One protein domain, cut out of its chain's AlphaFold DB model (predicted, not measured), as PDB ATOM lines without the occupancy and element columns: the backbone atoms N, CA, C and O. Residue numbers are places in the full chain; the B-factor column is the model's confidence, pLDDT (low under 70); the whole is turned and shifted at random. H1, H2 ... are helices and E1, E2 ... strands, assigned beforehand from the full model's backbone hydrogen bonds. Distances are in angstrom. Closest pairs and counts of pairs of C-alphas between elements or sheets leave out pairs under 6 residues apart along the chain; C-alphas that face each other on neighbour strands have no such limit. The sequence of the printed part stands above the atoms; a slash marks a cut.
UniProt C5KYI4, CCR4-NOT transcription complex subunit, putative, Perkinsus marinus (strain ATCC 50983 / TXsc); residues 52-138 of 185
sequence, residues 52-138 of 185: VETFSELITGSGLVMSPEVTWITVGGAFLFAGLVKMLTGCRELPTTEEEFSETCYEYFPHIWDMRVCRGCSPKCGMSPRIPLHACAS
ATOM      1  N   VAL A  52     -40.250 -27.476 -22.803       93.69
ATOM      2  CA  VAL A  52     -39.016 -26.989 -22.178       93.69
ATOM      3  C   VAL A  52     -39.176 -26.926 -20.660       93.69
ATOM      4  O   VAL A  52     -38.308 -27.398 -19.938       93.69
ATOM      5  N   GLU A  53     -40.322 -26.449 -20.187       94.50
ATOM      6  CA  GLU A  53     -40.661 -26.311 -18.769       94.50
ATOM      7  C   GLU A  53     -40.660 -27.669 -18.063       94.50
ATOM      8  O   GLU A  53     -40.007 -27.838 -17.036       94.50
ATOM      9  N   THR A  54     -41.312 -28.671 -18.667       95.62
ATOM     10  CA  THR A  54     -41.364 -30.035 -18.122       95.62
ATOM     11  C   THR A  54     -39.960 -30.621 -17.993       95.62
ATOM     12  O   THR A  54     -39.616 -31.235 -16.984       95.62
ATOM     13  N   PHE A  55     -39.123 -30.439 -19.017       95.94
ATOM     14  CA  PHE A  55     -37.746 -30.912 -18.968       95.94
ATOM     15  C   PHE A  55     -36.928 -30.168 -17.909       95.94
ATOM     16  O   PHE A  55     -36.202 -30.827 -17.169       95.94
ATOM     17  N   SER A  56     -37.062 -28.839 -17.812       95.00
ATOM     18  CA  SER A  56     -36.376 -28.006 -16.817       95.00
ATOM     19  C   SER A  56     -36.651 -28.469 -15.390       95.00
ATOM     20  O   SER A  56     -35.720 -28.601 -14.597       95.00
ATOM     21  N   GLU A  57     -37.907 -28.761 -15.058       94.69
ATOM     22  CA  GLU A  57     -38.282 -29.266 -13.734       94.69
ATOM     23  C   GLU A  57     -37.636 -30.630 -13.454       94.69
ATOM     24  O   GLU A  57     -37.010 -30.830 -12.408       94.69
ATOM     25  N   LEU A  58     -37.717 -31.551 -14.421       96.12
ATOM     26  CA  LEU A  58     -37.161 -32.897 -14.290       96.12
ATOM     27  C   LEU A  58     -35.636 -32.886 -14.137       96.12
ATOM     28  O   LEU A  58     -35.110 -33.568 -13.259       96.12
ATOM     29  N   ILE A  59     -34.914 -32.124 -14.964       95.50
ATOM     30  CA  ILE A  59     -33.449 -32.062 -14.883       95.50
ATOM     31  C   ILE A  59     -32.993 -31.373 -13.594       95.50
ATOM     32  O   ILE A  59     -32.037 -31.842 -12.978       95.50
ATOM     33  N   THR A  60     -33.709 -30.348 -13.128       94.38
ATOM     34  CA  THR A  60     -33.408 -29.678 -11.854       94.38
ATOM     35  C   THR A  60     -33.541 -30.644 -10.676       94.38
ATOM     36  O   THR A  60     -32.661 -30.697  -9.821       94.38
ATOM     37  N   GLY A  61     -34.592 -31.472 -10.660       94.12
ATOM     38  CA  GLY A  61     -34.819 -32.484  -9.621       94.12
ATOM     39  C   GLY A  61     -34.012 -33.780  -9.774       94.12
ATOM     40  O   GLY A  61     -34.105 -34.655  -8.917       94.12
ATOM     41  N   SER A  62     -33.234 -33.938 -10.849       95.00
ATOM     42  CA  SER A  62     -32.560 -35.208 -11.175       95.00
ATOM     43  C   SER A  62     -31.254 -35.463 -10.417       95.00
ATOM     44  O   SER A  62     -30.756 -36.587 -10.424       95.00
ATOM     45  N   GLY A  63     -30.663 -34.424  -9.817       94.50
ATOM     46  CA  GLY A  63     -29.304 -34.469  -9.264       94.50
ATOM     47  C   GLY A  63     -28.181 -34.390 -10.311       94.50
ATOM     48  O   GLY A  63     -27.016 -34.549  -9.955       94.50
ATOM     49  N   LEU A  64     -28.502 -34.149 -11.593       94.69
ATOM     50  CA  LEU A  64     -27.509 -33.973 -12.667       94.69
ATOM     51  C   LEU A  64     -26.911 -32.560 -12.727       94.69
ATOM     52  O   LEU A  64     -25.793 -32.379 -13.207       94.69
ATOM     53  N   VAL A  65     -27.663 -31.559 -12.272       95.88
ATOM     54  CA  VAL A  65     -27.239 -30.153 -12.209       95.88
ATOM     55  C   VAL A  65     -26.881 -29.780 -10.776       95.88
ATOM     56  O   VAL A  65     -27.359 -30.412  -9.835       95.88
ATOM     57  N   MET A  66     -26.031 -28.764 -10.613       95.06
ATOM     58  CA  MET A  66     -25.523 -28.271  -9.325       95.06
ATOM     59  C   MET A  66     -24.854 -29.370  -8.479       95.06
ATOM     60  O   MET A  66     -24.804 -29.289  -7.254       95.06
ATOM     61  N   SER A  67     -24.359 -30.426  -9.130       94.88
ATOM     62  CA  SER A  67     -23.815 -31.606  -8.465       94.88
ATOM     63  C   SER A  67     -22.309 -31.716  -8.711       94.88
ATOM     64  O   SER A  67     -21.903 -31.839  -9.869       94.88
ATOM     65  N   PRO A  68     -21.469 -31.706  -7.658       91.19
ATOM     66  CA  PRO A  68     -20.020 -31.872  -7.796       91.19
ATOM     67  C   PRO A  68     -19.623 -33.303  -8.198       91.19
ATOM     68  O   PRO A  68     -18.507 -33.541  -8.647       91.19
ATOM     69  N   GLU A  69     -20.538 -34.266  -8.091       93.75
ATOM     70  CA  GLU A  69     -20.293 -35.660  -8.484       93.75
ATOM     71  C   GLU A  69     -20.498 -35.890  -9.993       93.75
ATOM     72  O   GLU A  69     -20.227 -36.975 -10.513       93.75
ATOM     73  N   VAL A  70     -20.999 -34.883 -10.719       93.38
ATOM     74  CA  VAL A  70     -21.364 -34.999 -12.134       93.38
ATOM     75  C   VAL A  70     -20.393 -34.209 -12.999       93.38
ATOM     76  O   VAL A  70     -20.291 -32.991 -12.897       93.38
ATOM     77  N   THR A  71     -19.716 -34.910 -13.913       89.62
ATOM     78  CA  THR A  71     -18.908 -34.291 -14.973       89.62
ATOM     79  C   THR A  71     -19.691 -34.251 -16.282       89.62
ATOM     80  O   THR A  71     -20.032 -35.292 -16.844       89.62
ATOM     81  N   TRP A  72     -19.931 -33.050 -16.796       90.50
ATOM     82  CA  TRP A  72     -20.578 -32.821 -18.081       90.50
ATOM     83  C   TRP A  72     -19.558 -32.862 -19.214       90.50
ATOM     84  O   TRP A  72     -18.592 -32.109 -19.207       90.50
ATOM     85  N   ILE A  73     -19.777 -33.716 -20.212       86.38
ATOM     86  CA  ILE A  73     -18.862 -33.893 -21.346       86.38
ATOM     87  C   ILE A  73     -19.518 -33.342 -22.609       86.38
ATOM     88  O   ILE A  73     -20.676 -33.645 -22.891       86.38
ATOM     89  N   THR A  74     -18.776 -32.554 -23.385       83.56
ATOM     90  CA  THR A  74     -19.287 -31.931 -24.608       83.56
ATOM     91  C   THR A  74     -18.234 -31.839 -25.714       83.56
ATOM     92  O   THR A  74     -17.029 -31.925 -25.475       83.56
ATOM     93  N   VAL A  75     -18.705 -31.634 -26.943       74.50
ATOM     94  CA  VAL A  75     -17.908 -31.226 -28.104       74.50
ATOM     95  C   VAL A  75     -18.498 -29.911 -28.583       74.50
ATOM     96  O   VAL A  75     -19.417 -29.886 -29.395       74.50
ATOM     97  N   GLY A  76     -18.002 -28.808 -28.037       75.00
ATOM     98  CA  GLY A  76     -18.556 -27.498 -28.324       75.00
ATOM     99  C   GLY A  76     -19.848 -27.164 -27.622       75.00
ATOM    100  O   GLY A  76     -20.860 -26.873 -28.254       75.00
ATOM    101  N   GLY A  77     -19.778 -27.142 -26.297       77.56
ATOM    102  CA  GLY A  77     -20.948 -26.991 -25.442       77.56
ATOM    103  C   GLY A  77     -21.516 -25.586 -25.332       77.56
ATOM    104  O   GLY A  77     -22.511 -25.438 -24.637       77.56
ATOM    105  N   ALA A  78     -20.940 -24.570 -25.980       79.81
ATOM    106  CA  ALA A  78     -21.322 -23.179 -25.736       79.81
ATOM    107  C   ALA A  78     -22.816 -22.897 -25.850       79.81
ATOM    108  O   ALA A  78     -23.469 -22.517 -24.879       79.81
ATOM    109  N   PHE A  79     -23.373 -23.171 -27.023       81.38
ATOM    110  CA  PHE A  79     -24.794 -22.976 -27.271       81.38
ATOM    111  C   PHE A  79     -25.668 -23.960 -26.483       81.38
ATOM    112  O   PHE A  79     -26.777 -23.606 -26.091       81.38
ATOM    113  N   LEU A  80     -25.166 -25.171 -26.210       85.75
ATOM    114  CA  LEU A  80     -25.876 -26.168 -25.410       85.75
ATOM    115  C   LEU A  80     -26.073 -25.679 -23.971       85.75
ATOM    116  O   LEU A  80     -27.200 -25.681 -23.481       85.75
ATOM    117  N   PHE A  81     -25.004 -25.237 -23.306       90.81
ATOM    118  CA  PHE A  81     -25.079 -24.746 -21.933       90.81
ATOM    119  C   PHE A  81     -25.812 -23.415 -21.841       90.81
ATOM    120  O   PHE A  81     -26.579 -23.237 -20.906       90.81
ATOM    121  N   ALA A  82     -25.681 -22.523 -22.826       90.19
ATOM    122  CA  ALA A  82     -26.513 -21.322 -22.879       90.19
ATOM    123  C   ALA A  82     -28.010 -21.676 -22.925       90.19
ATOM    124  O   ALA A  82     -28.809 -21.113 -22.176       90.19
ATOM    125  N   GLY A  83     -28.383 -22.664 -23.744       90.88
ATOM    126  CA  GLY A  83     -29.734 -23.216 -23.768       90.88
ATOM    127  C   GLY A  83     -30.143 -23.817 -22.424       90.88
ATOM    128  O   GLY A  83     -31.198 -23.473 -21.904       90.88
ATOM    129  N   LEU A  84     -29.309 -24.674 -21.829       93.81
ATOM    130  CA  LEU A  84     -29.596 -25.311 -20.539       93.81
ATOM    131  C   LEU A  84     -29.743 -24.296 -19.401       93.81
ATOM    132  O   LEU A  84     -30.720 -24.363 -18.667       93.81
ATOM    133  N   VAL A  85     -28.840 -23.320 -19.288       94.50
ATOM    134  CA  VAL A  85     -28.936 -22.231 -18.304       94.50
ATOM    135  C   VAL A  85     -30.213 -21.426 -18.524       94.50
ATOM    136  O   VAL A  85     -30.938 -21.166 -17.567       94.50
ATOM    137  N   LYS A  86     -30.554 -21.084 -19.774       93.50
ATOM    138  CA  LYS A  86     -31.823 -20.411 -20.086       93.50
ATOM    139  C   LYS A  86     -33.027 -21.238 -19.630       93.50
ATOM    140  O   LYS A  86     -33.974 -20.686 -19.083       93.50
ATOM    141  N   MET A  87     -33.003 -22.550 -19.832       94.00
ATOM    142  CA  MET A  87     -34.073 -23.455 -19.402       94.00
ATOM    143  C   MET A  87     -34.179 -23.538 -17.870       94.00
ATOM    144  O   MET A  87     -35.282 -23.446 -17.332       94.00
ATOM    145  N   LEU A  88     -33.046 -23.648 -17.172       93.81
ATOM    146  CA  LEU A  88     -32.959 -23.762 -15.710       93.81
ATOM    147  C   LEU A  88     -33.316 -22.456 -14.982       93.81
ATOM    148  O   LEU A  88     -33.885 -22.487 -13.896       93.81
ATOM    149  N   THR A  89     -33.060 -21.305 -15.603       92.00
ATOM    150  CA  THR A  89     -33.401 -19.978 -15.061       92.00
ATOM    151  C   THR A  89     -34.838 -19.539 -15.377       92.00
ATOM    152  O   THR A  89     -35.195 -18.378 -15.164       92.00
ATOM    153  N   GLY A  90     -35.685 -20.447 -15.879       90.38
ATOM    154  CA  GLY A  90     -37.088 -20.157 -16.192       90.38
ATOM    155  C   GLY A  90     -37.271 -19.320 -17.459       90.38
ATOM    156  O   GLY A  90     -38.125 -18.439 -17.502       90.38
ATOM    157  N   CYS A  91     -36.439 -19.557 -18.474       87.25
ATOM    158  CA  CYS A  91     -36.459 -18.881 -19.775       87.25
ATOM    159  C   CYS A  91     -36.280 -17.357 -19.715       87.25
ATOM    160  O   CYS A  91     -36.719 -16.646 -20.623       87.25
ATOM    161  N   ARG A  92     -35.591 -16.863 -18.682       88.31
ATOM    162  CA  ARG A  92     -35.190 -15.458 -18.560       88.31
ATOM    163  C   ARG A  92     -34.107 -15.097 -19.578       88.31
ATOM    164  O   ARG A  92     -33.521 -15.964 -20.236       88.31
ATOM    165  N   GLU A  93     -33.871 -13.799 -19.736       91.00
ATOM    166  CA  GLU A  93     -32.727 -13.314 -20.503       91.00
ATOM    167  C   GLU A  93     -31.430 -13.821 -19.868       91.00
ATOM    168  O   GLU A  93     -31.297 -13.865 -18.643       91.00
ATOM    169  N   LEU A  94     -30.500 -14.260 -20.717       91.75
ATOM    170  CA  LEU A  94     -29.174 -14.662 -20.268       91.75
ATOM    171  C   LEU A  94     -28.376 -13.418 -19.849       91.75
ATOM    172  O   LEU A  94     -28.655 -12.329 -20.362       91.75
ATOM    173  N   PRO A  95     -27.370 -13.573 -18.971       90.94
ATOM    174  CA  PRO A  95     -26.441 -12.495 -18.664       90.94
ATOM    175  C   PRO A  95     -25.839 -11.883 -19.932       90.94
ATOM    176  O   PRO A  95     -25.606 -12.574 -20.927       90.94
ATOM    177  N   THR A  96     -25.620 -10.569 -19.906       90.19
ATOM    178  CA  THR A  96     -25.162  -9.801 -21.075       90.19
ATOM    179  C   THR A  96     -23.645  -9.828 -21.229       90.19
ATOM    180  O   THR A  96     -23.138  -9.541 -22.315       90.19
ATOM    181  N   THR A  97     -22.931 -10.192 -20.163       90.06
ATOM    182  CA  THR A  97     -21.478 -10.350 -20.142       90.06
ATOM    183  C   THR A  97     -21.088 -11.825 -20.117       90.06
ATOM    184  O   THR A  97     -21.825 -12.687 -19.624       90.06
ATOM    185  N   GLU A  98     -19.921 -12.133 -20.676       85.81
ATOM    186  CA  GLU A  98     -19.406 -13.500 -20.692       85.81
ATOM    187  C   GLU A  98     -19.045 -13.980 -19.282       85.81
ATOM    188  O   GLU A  98     -19.243 -15.153 -18.955       85.81
ATOM    189  N   GLU A  99     -18.528 -13.082 -18.450       87.12
ATOM    190  CA  GLU A  99     -18.119 -13.360 -17.082       87.12
ATOM    191  C   GLU A  99     -19.318 -13.785 -16.229       87.12
ATOM    192  O   GLU A  99     -19.304 -14.880 -15.667       87.12
ATOM    193  N   GLU A 100     -20.395 -12.993 -16.219       89.00
ATOM    194  CA  GLU A 100     -21.620 -13.311 -15.469       89.00
ATOM    195  C   GLU A 100     -22.289 -14.589 -15.991       89.00
ATOM    196  O   GLU A 100     -22.802 -15.405 -15.216       89.00
ATOM    197  N   PHE A 101     -22.272 -14.800 -17.314       90.38
ATOM    198  CA  PHE A 101     -22.771 -16.041 -17.898       90.38
ATOM    199  C   PHE A 101     -21.942 -17.241 -17.440       90.38
ATOM    200  O   PHE A 101     -22.507 -18.276 -17.092       90.38
ATOM    201  N   SER A 102     -20.616 -17.113 -17.425       87.19
ATOM    202  CA  SER A 102     -19.712 -18.183 -17.006       87.19
ATOM    203  C   SER A 102     -19.916 -18.531 -15.537       87.19
ATOM    204  O   SER A 102     -20.026 -19.709 -15.212       87.19
ATOM    205  N   GLU A 103     -20.030 -17.531 -14.661       91.50
ATOM    206  CA  GLU A 103     -20.338 -17.728 -13.240       91.50
ATOM    207  C   GLU A 103     -21.657 -18.484 -13.063       91.50
ATOM    208  O   GLU A 103     -21.668 -19.561 -12.467       91.50
ATOM    209  N   THR A 104     -22.730 -18.003 -13.699       91.75
ATOM    210  CA  THR A 104     -24.042 -18.670 -13.682       91.75
ATOM    211  C   THR A 104     -23.949 -20.102 -14.220       91.75
ATOM    212  O   THR A 104     -24.536 -21.033 -13.673       91.75
ATOM    213  N   CYS A 105     -23.203 -20.315 -15.304       92.81
ATOM    214  CA  CYS A 105     -23.023 -21.630 -15.906       92.81
ATOM    215  C   CYS A 105     -22.338 -22.599 -14.931       92.81
ATOM    216  O   CYS A 105     -22.814 -23.720 -14.760       92.81
ATOM    217  N   TYR A 106     -21.273 -22.169 -14.247       92.56
ATOM    218  CA  TYR A 106     -20.548 -23.010 -13.293       92.56
ATOM    219  C   TYR A 106     -21.315 -23.268 -11.989       92.56
ATOM    220  O   TYR A 106     -21.049 -24.276 -11.336       92.56
ATOM    221  N   GLU A 107     -22.302 -22.441 -11.633       93.38
ATOM    222  CA  GLU A 107     -23.243 -22.758 -10.550       93.38
ATOM    223  C   GLU A 107     -24.101 -23.987 -10.891       93.38
ATOM    224  O   GLU A 107     -24.235 -24.905 -10.080       93.38
ATOM    225  N   TYR A 108     -24.641 -24.053 -12.113       94.81
ATOM    226  CA  TYR A 108     -25.442 -25.198 -12.564       94.81
ATOM    227  C   TYR A 108     -24.597 -26.402 -12.996       94.81
ATOM    228  O   TYR A 108     -25.047 -27.544 -12.893       94.81
ATOM    229  N   PHE A 109     -23.385 -26.170 -13.489       95.12
ATOM    230  CA  PHE A 109     -22.533 -27.178 -14.114       95.12
ATOM    231  C   PHE A 109     -21.094 -27.042 -13.587       95.12
ATOM    232  O   PHE A 109     -20.214 -26.556 -14.298       95.12
ATOM    233  N   PRO A 110     -20.817 -27.478 -12.344       92.69
ATOM    234  CA  PRO A 110     -19.532 -27.220 -11.685       92.69
ATOM    235  C   PRO A 110     -18.341 -27.902 -12.372       92.69
ATOM    236  O   PRO A 110     -17.199 -27.449 -12.257       92.69
ATOM    237  N   HIS A 111     -18.590 -28.988 -13.110       90.75
ATOM    238  CA  HIS A 111     -17.566 -29.729 -13.837       90.75
ATOM    239  C   HIS A 111     -17.983 -29.926 -15.293       90.75
ATOM    240  O   HIS A 111     -18.785 -30.803 -15.607       90.75
ATOM    241  N   ILE A 112     -17.410 -29.118 -16.188       88.25
ATOM    242  CA  ILE A 112     -17.594 -29.217 -17.640       88.25
ATOM    243  C   ILE A 112     -16.272 -29.621 -18.290       88.25
ATOM    244  O   ILE A 112     -15.218 -29.059 -17.995       88.25
ATOM    245  N   TRP A 113     -16.343 -30.558 -19.229       83.50
ATOM    246  CA  TRP A 113     -15.236 -30.985 -20.065       83.50
ATOM    247  C   TRP A 113     -15.588 -30.834 -21.545       83.50
ATOM    248  O   TRP A 113     -16.344 -31.632 -22.105       83.50
ATOM    249  N   ASP A 114     -15.032 -29.805 -22.191       79.56
ATOM    250  CA  ASP A 114     -15.166 -29.606 -23.636       79.56
ATOM    251  C   ASP A 114     -13.965 -30.205 -24.383       79.56
ATOM    252  O   ASP A 114     -12.819 -29.756 -24.278       79.56
ATOM    253  N   MET A 115     -14.245 -31.231 -25.183       71.19
ATOM    254  CA  MET A 115     -13.262 -31.946 -25.996       71.19
ATOM    255  C   MET A 115     -12.524 -31.069 -27.003       71.19
ATOM    256  O   MET A 115     -11.389 -31.395 -27.361       71.19
ATOM    257  N   ARG A 116     -13.142 -29.984 -27.491       65.62
ATOM    258  CA  ARG A 116     -12.500 -29.089 -28.470       65.62
ATOM    259  C   ARG A 116     -11.354 -28.318 -27.827       65.62
ATOM    260  O   ARG A 116     -10.281 -28.219 -28.415       65.62
ATOM    261  N   VAL A 117     -11.570 -27.851 -26.600       57.09
ATOM    262  CA  VAL A 117     -10.585 -27.113 -25.799       57.09
ATOM    263  C   VAL A 117      -9.370 -27.992 -25.484       57.09
ATOM    264  O   VAL A 117      -8.222 -27.554 -25.555       57.09
ATOM    265  N   CYS A 118      -9.610 -29.274 -25.199       51.19
ATOM    266  CA  CYS A 118      -8.571 -30.213 -24.779       51.19
ATOM    267  C   CYS A 118      -7.588 -30.611 -25.893       51.19
ATOM    268  O   CYS A 118      -6.504 -31.102 -25.589       51.19
ATOM    269  N   ARG A 119      -7.932 -30.413 -27.175       48.78
ATOM    270  CA  ARG A 119      -7.026 -30.696 -28.306       48.78
ATOM    271  C   ARG A 119      -6.093 -29.532 -28.658       48.78
ATOM    272  O   ARG A 119      -5.070 -29.772 -29.290       48.78
ATOM    273  N   GLY A 120      -6.437 -28.299 -28.277       44.69
ATOM    274  CA  GLY A 120      -5.670 -27.088 -28.610       44.69
ATOM    275  C   GLY A 120      -4.734 -26.593 -27.507       44.69
ATOM    276  O   GLY A 120      -3.918 -25.709 -27.746       44.69
ATOM    277  N   CYS A 121      -4.834 -27.143 -26.299       41.25
ATOM    278  CA  CYS A 121      -4.048 -26.720 -25.151       41.25
ATOM    279  C   CYS A 121      -3.282 -27.915 -24.549       41.25
ATOM    280  O   CYS A 121      -3.688 -29.068 -24.673       41.25
ATOM    281  N   SER A 122      -2.116 -27.647 -23.947       39.91
ATOM    282  CA  SER A 122      -1.223 -28.664 -23.352       39.91
ATOM    283  C   SER A 122      -1.962 -29.618 -22.386       39.91
ATOM    284  O   SER A 122      -2.969 -29.201 -21.825       39.91
ATOM    285  N   PRO A 123      -1.454 -30.831 -22.068       44.69
ATOM    286  CA  PRO A 123      -2.152 -31.862 -21.267       44.69
ATOM    287  C   PRO A 123      -2.729 -31.428 -19.901       44.69
ATOM    288  O   PRO A 123      -3.452 -32.185 -19.265       44.69
ATOM    289  N   LYS A 124      -2.395 -30.223 -19.428       41.19
ATOM    290  CA  LYS A 124      -2.853 -29.617 -18.172       41.19
ATOM    291  C   LYS A 124      -4.119 -28.757 -18.308       41.19
ATOM    292  O   LYS A 124      -4.690 -28.373 -17.295       41.19
ATOM    293  N   CYS A 125      -4.567 -28.430 -19.520       42.66
ATOM    294  CA  CYS A 125      -5.711 -27.538 -19.738       42.66
ATOM    295  C   CYS A 125      -7.071 -28.212 -19.528       42.66
ATOM    296  O   CYS A 125      -8.031 -27.543 -19.175       42.66
ATOM    297  N   GLY A 126      -7.158 -29.536 -19.682       42.50
ATOM    298  CA  GLY A 126      -8.407 -30.287 -19.527       42.50
ATOM    299  C   GLY A 126      -8.888 -30.437 -18.080       42.50
ATOM    300  O   GLY A 126      -9.794 -31.226 -17.842       42.50
ATOM    301  N   MET A 127      -8.263 -29.746 -17.119       42.06
ATOM    302  CA  MET A 127      -8.592 -29.810 -15.688       42.06
ATOM    303  C   MET A 127      -8.891 -28.446 -15.056       42.06
ATOM    304  O   MET A 127      -9.107 -28.380 -13.848       42.06
ATOM    305  N   SER A 128      -8.901 -27.353 -15.831       41.44
ATOM    306  CA  SER A 128      -9.251 -26.041 -15.279       41.44
ATOM    307  C   SER A 128     -10.759 -25.795 -15.403       41.44
ATOM    308  O   SER A 128     -11.252 -25.718 -16.528       41.44
ATOM    309  N   PRO A 129     -11.496 -25.609 -14.293       46.72
ATOM    310  CA  PRO A 129     -12.944 -25.372 -14.286       46.72
ATOM    311  C   PRO A 129     -13.339 -23.965 -14.775       46.72
ATOM    312  O   PRO A 129     -14.394 -23.472 -14.406       46.72
ATOM    313  N   ARG A 130     -12.478 -23.254 -15.519       48.44
ATOM    314  CA  ARG A 130     -12.664 -21.831 -15.872       48.44
ATOM    315  C   ARG A 130     -12.151 -21.479 -17.266       48.44
ATOM    316  O   ARG A 130     -11.506 -20.450 -17.448       48.44
ATOM    317  N   ILE A 131     -12.365 -22.350 -18.248       46.69
ATOM    318  CA  ILE A 131     -12.027 -22.005 -19.634       46.69
ATOM    319  C   ILE A 131     -13.231 -21.291 -20.266       46.69
ATOM    320  O   ILE A 131     -14.352 -21.783 -20.108       46.69
ATOM    321  N   PRO A 132     -13.028 -20.154 -20.960       43.94
ATOM    322  CA  PRO A 132     -14.087 -19.470 -21.694       43.94
ATOM    323  C   PRO A 132     -14.743 -20.423 -22.689       43.94
ATOM    324  O   PRO A 132     -14.073 -21.082 -23.490       43.94
ATOM    325  N   LEU A 133     -16.067 -20.502 -22.641       43.75
ATOM    326  CA  LEU A 133     -16.847 -21.521 -23.339       43.75
ATOM    327  C   LEU A 133     -16.762 -21.394 -24.879       43.75
ATOM    328  O   LEU A 133     -17.035 -22.349 -25.613       43.75
ATOM    329  N   HIS A 134     -16.334 -20.229 -25.377       39.88
ATOM    330  CA  HIS A 134     -16.158 -19.928 -26.797       39.88
ATOM    331  C   HIS A 134     -14.773 -20.308 -27.363       39.88
ATOM    332  O   HIS A 134     -14.586 -20.312 -28.584       39.88
ATOM    333  N   ALA A 135     -13.794 -20.660 -26.525       34.78
ATOM    334  CA  ALA A 135     -12.425 -20.908 -26.970       34.78
ATOM    335  C   ALA A 135     -12.239 -22.347 -27.483       34.78
ATOM    336  O   ALA A 135     -11.751 -23.191 -26.750       34.78
ATOM    337  N   CYS A 136     -12.658 -22.636 -28.725       33.69
ATOM    338  CA  CYS A 136     -11.998 -23.555 -29.680       33.69
ATOM    339  C   CYS A 136     -12.967 -23.976 -30.799       33.69
ATOM    340  O   CYS A 136     -13.945 -24.693 -30.573       33.69
ATOM    341  N   ALA A 137     -12.648 -23.580 -32.033       31.58
ATOM    342  CA  ALA A 137     -13.350 -23.968 -33.251       31.58
ATOM    343  C   ALA A 137     -12.614 -25.106 -33.981       31.58
ATOM    344  O   ALA A 137     -11.424 -24.995 -34.262       31.58
ATOM    345  N   SER A 138     -13.343 -26.184 -34.289       38.00
ATOM    346  CA  SER A 138     -13.206 -27.048 -35.477       38.00
ATOM    347  C   SER A 138     -14.147 -28.247 -35.297       38.00
ATOM    348  O   SER A 138     -13.851 -29.206 -34.584       38.00
TER     349      SER A 138
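This is residues 52 to 138 of the 185 residues of the protein "CCR4-NOT transcription complex subunit, putative" of Perkinsus marinus (strain ATCC 50983 / TXsc) (UniProt C5KYI4). A very small sheet of two parallel strands, E1 and E2, stands between a helical side and a loose end: on one side H2 and H3 cross steeply, with H1 across the far end of H2, and on the other side the short H4 leads into residues 121 to 138, a stretch with no named element that reaches outward and then folds back. H1 and H4 lie at the two ends of the long axis. The printed part has 87 residues, with four named helices and two named strands in the order H1 E1 H2 H3 E2 H4. The sheet's order is E1, E2, and the class is mostly helix, though under half of the residues are in named elements. The whole is compact, with a radius of gyration of the C-alphas of 13.1 A and spans of 40 by 29 by 21 A.

Strand E1 is residues 72 to 74, 6.7 A long, and E2 is residues 112 to 114, 6.5 A long. H2, residues 78 to 88, measures 15.4 A and begins at C-alpha 78, (-21.322, -23.179, -25.736). H3, residues 98 to 108, measures 15.5 A. H1, residues 52 to 60, measures 12.1 A and begins at C-alpha 52, (-39.016, -26.989, -22.178). H4, residues 115 to 120, measures 9.4 A and ends at C-alpha 120, (-5.670, -27.088, -28.610).

E1 and E2 are parallel neighbours at 15 degrees. C-alphas 72 and 112 face each other at 4.7 A. N 113 and O 72, 2.7 A apart, and N 74 and O 113, 2.9 A apart, are within hydrogen-bond range. E1, H2 with H3, and E2 form a strand-helix-strand unit, two parallel neighbour strands with helices between them in the chain, and its crossover is right-handed. H2 and H3 touch, closest at the C-alphas of Val 85 and Cys 105, 6.4 A apart; they run the same way at a steep tilt of 60 degrees. H1 touches H2, closest at the C-alphas of Ser 56 and Leu 88, 5.6 A apart, with their lines about perpendicular at 89 degrees. H1 and H3 are apart. H4 touches no helix; its closest C-alphas to E1 are those of Thr 74 and Met 115, 6.2 A. In H1, H2 and H3 every O i to N i+4 pair is within hydrogen-bond range; in H4 it is 0 of 2, with 2 of 3 O i to N i+3 pairs within range.

The two C-alphas farthest apart are those of Thr 54 and Ser 122, 40.5 A. The printed part has no cut. The link from H1 to E1, 11 residues, is long. The mean pLDDT of the printed part is 78.0; residues 116 to 138 are under 70, and H4 has a mean of 56.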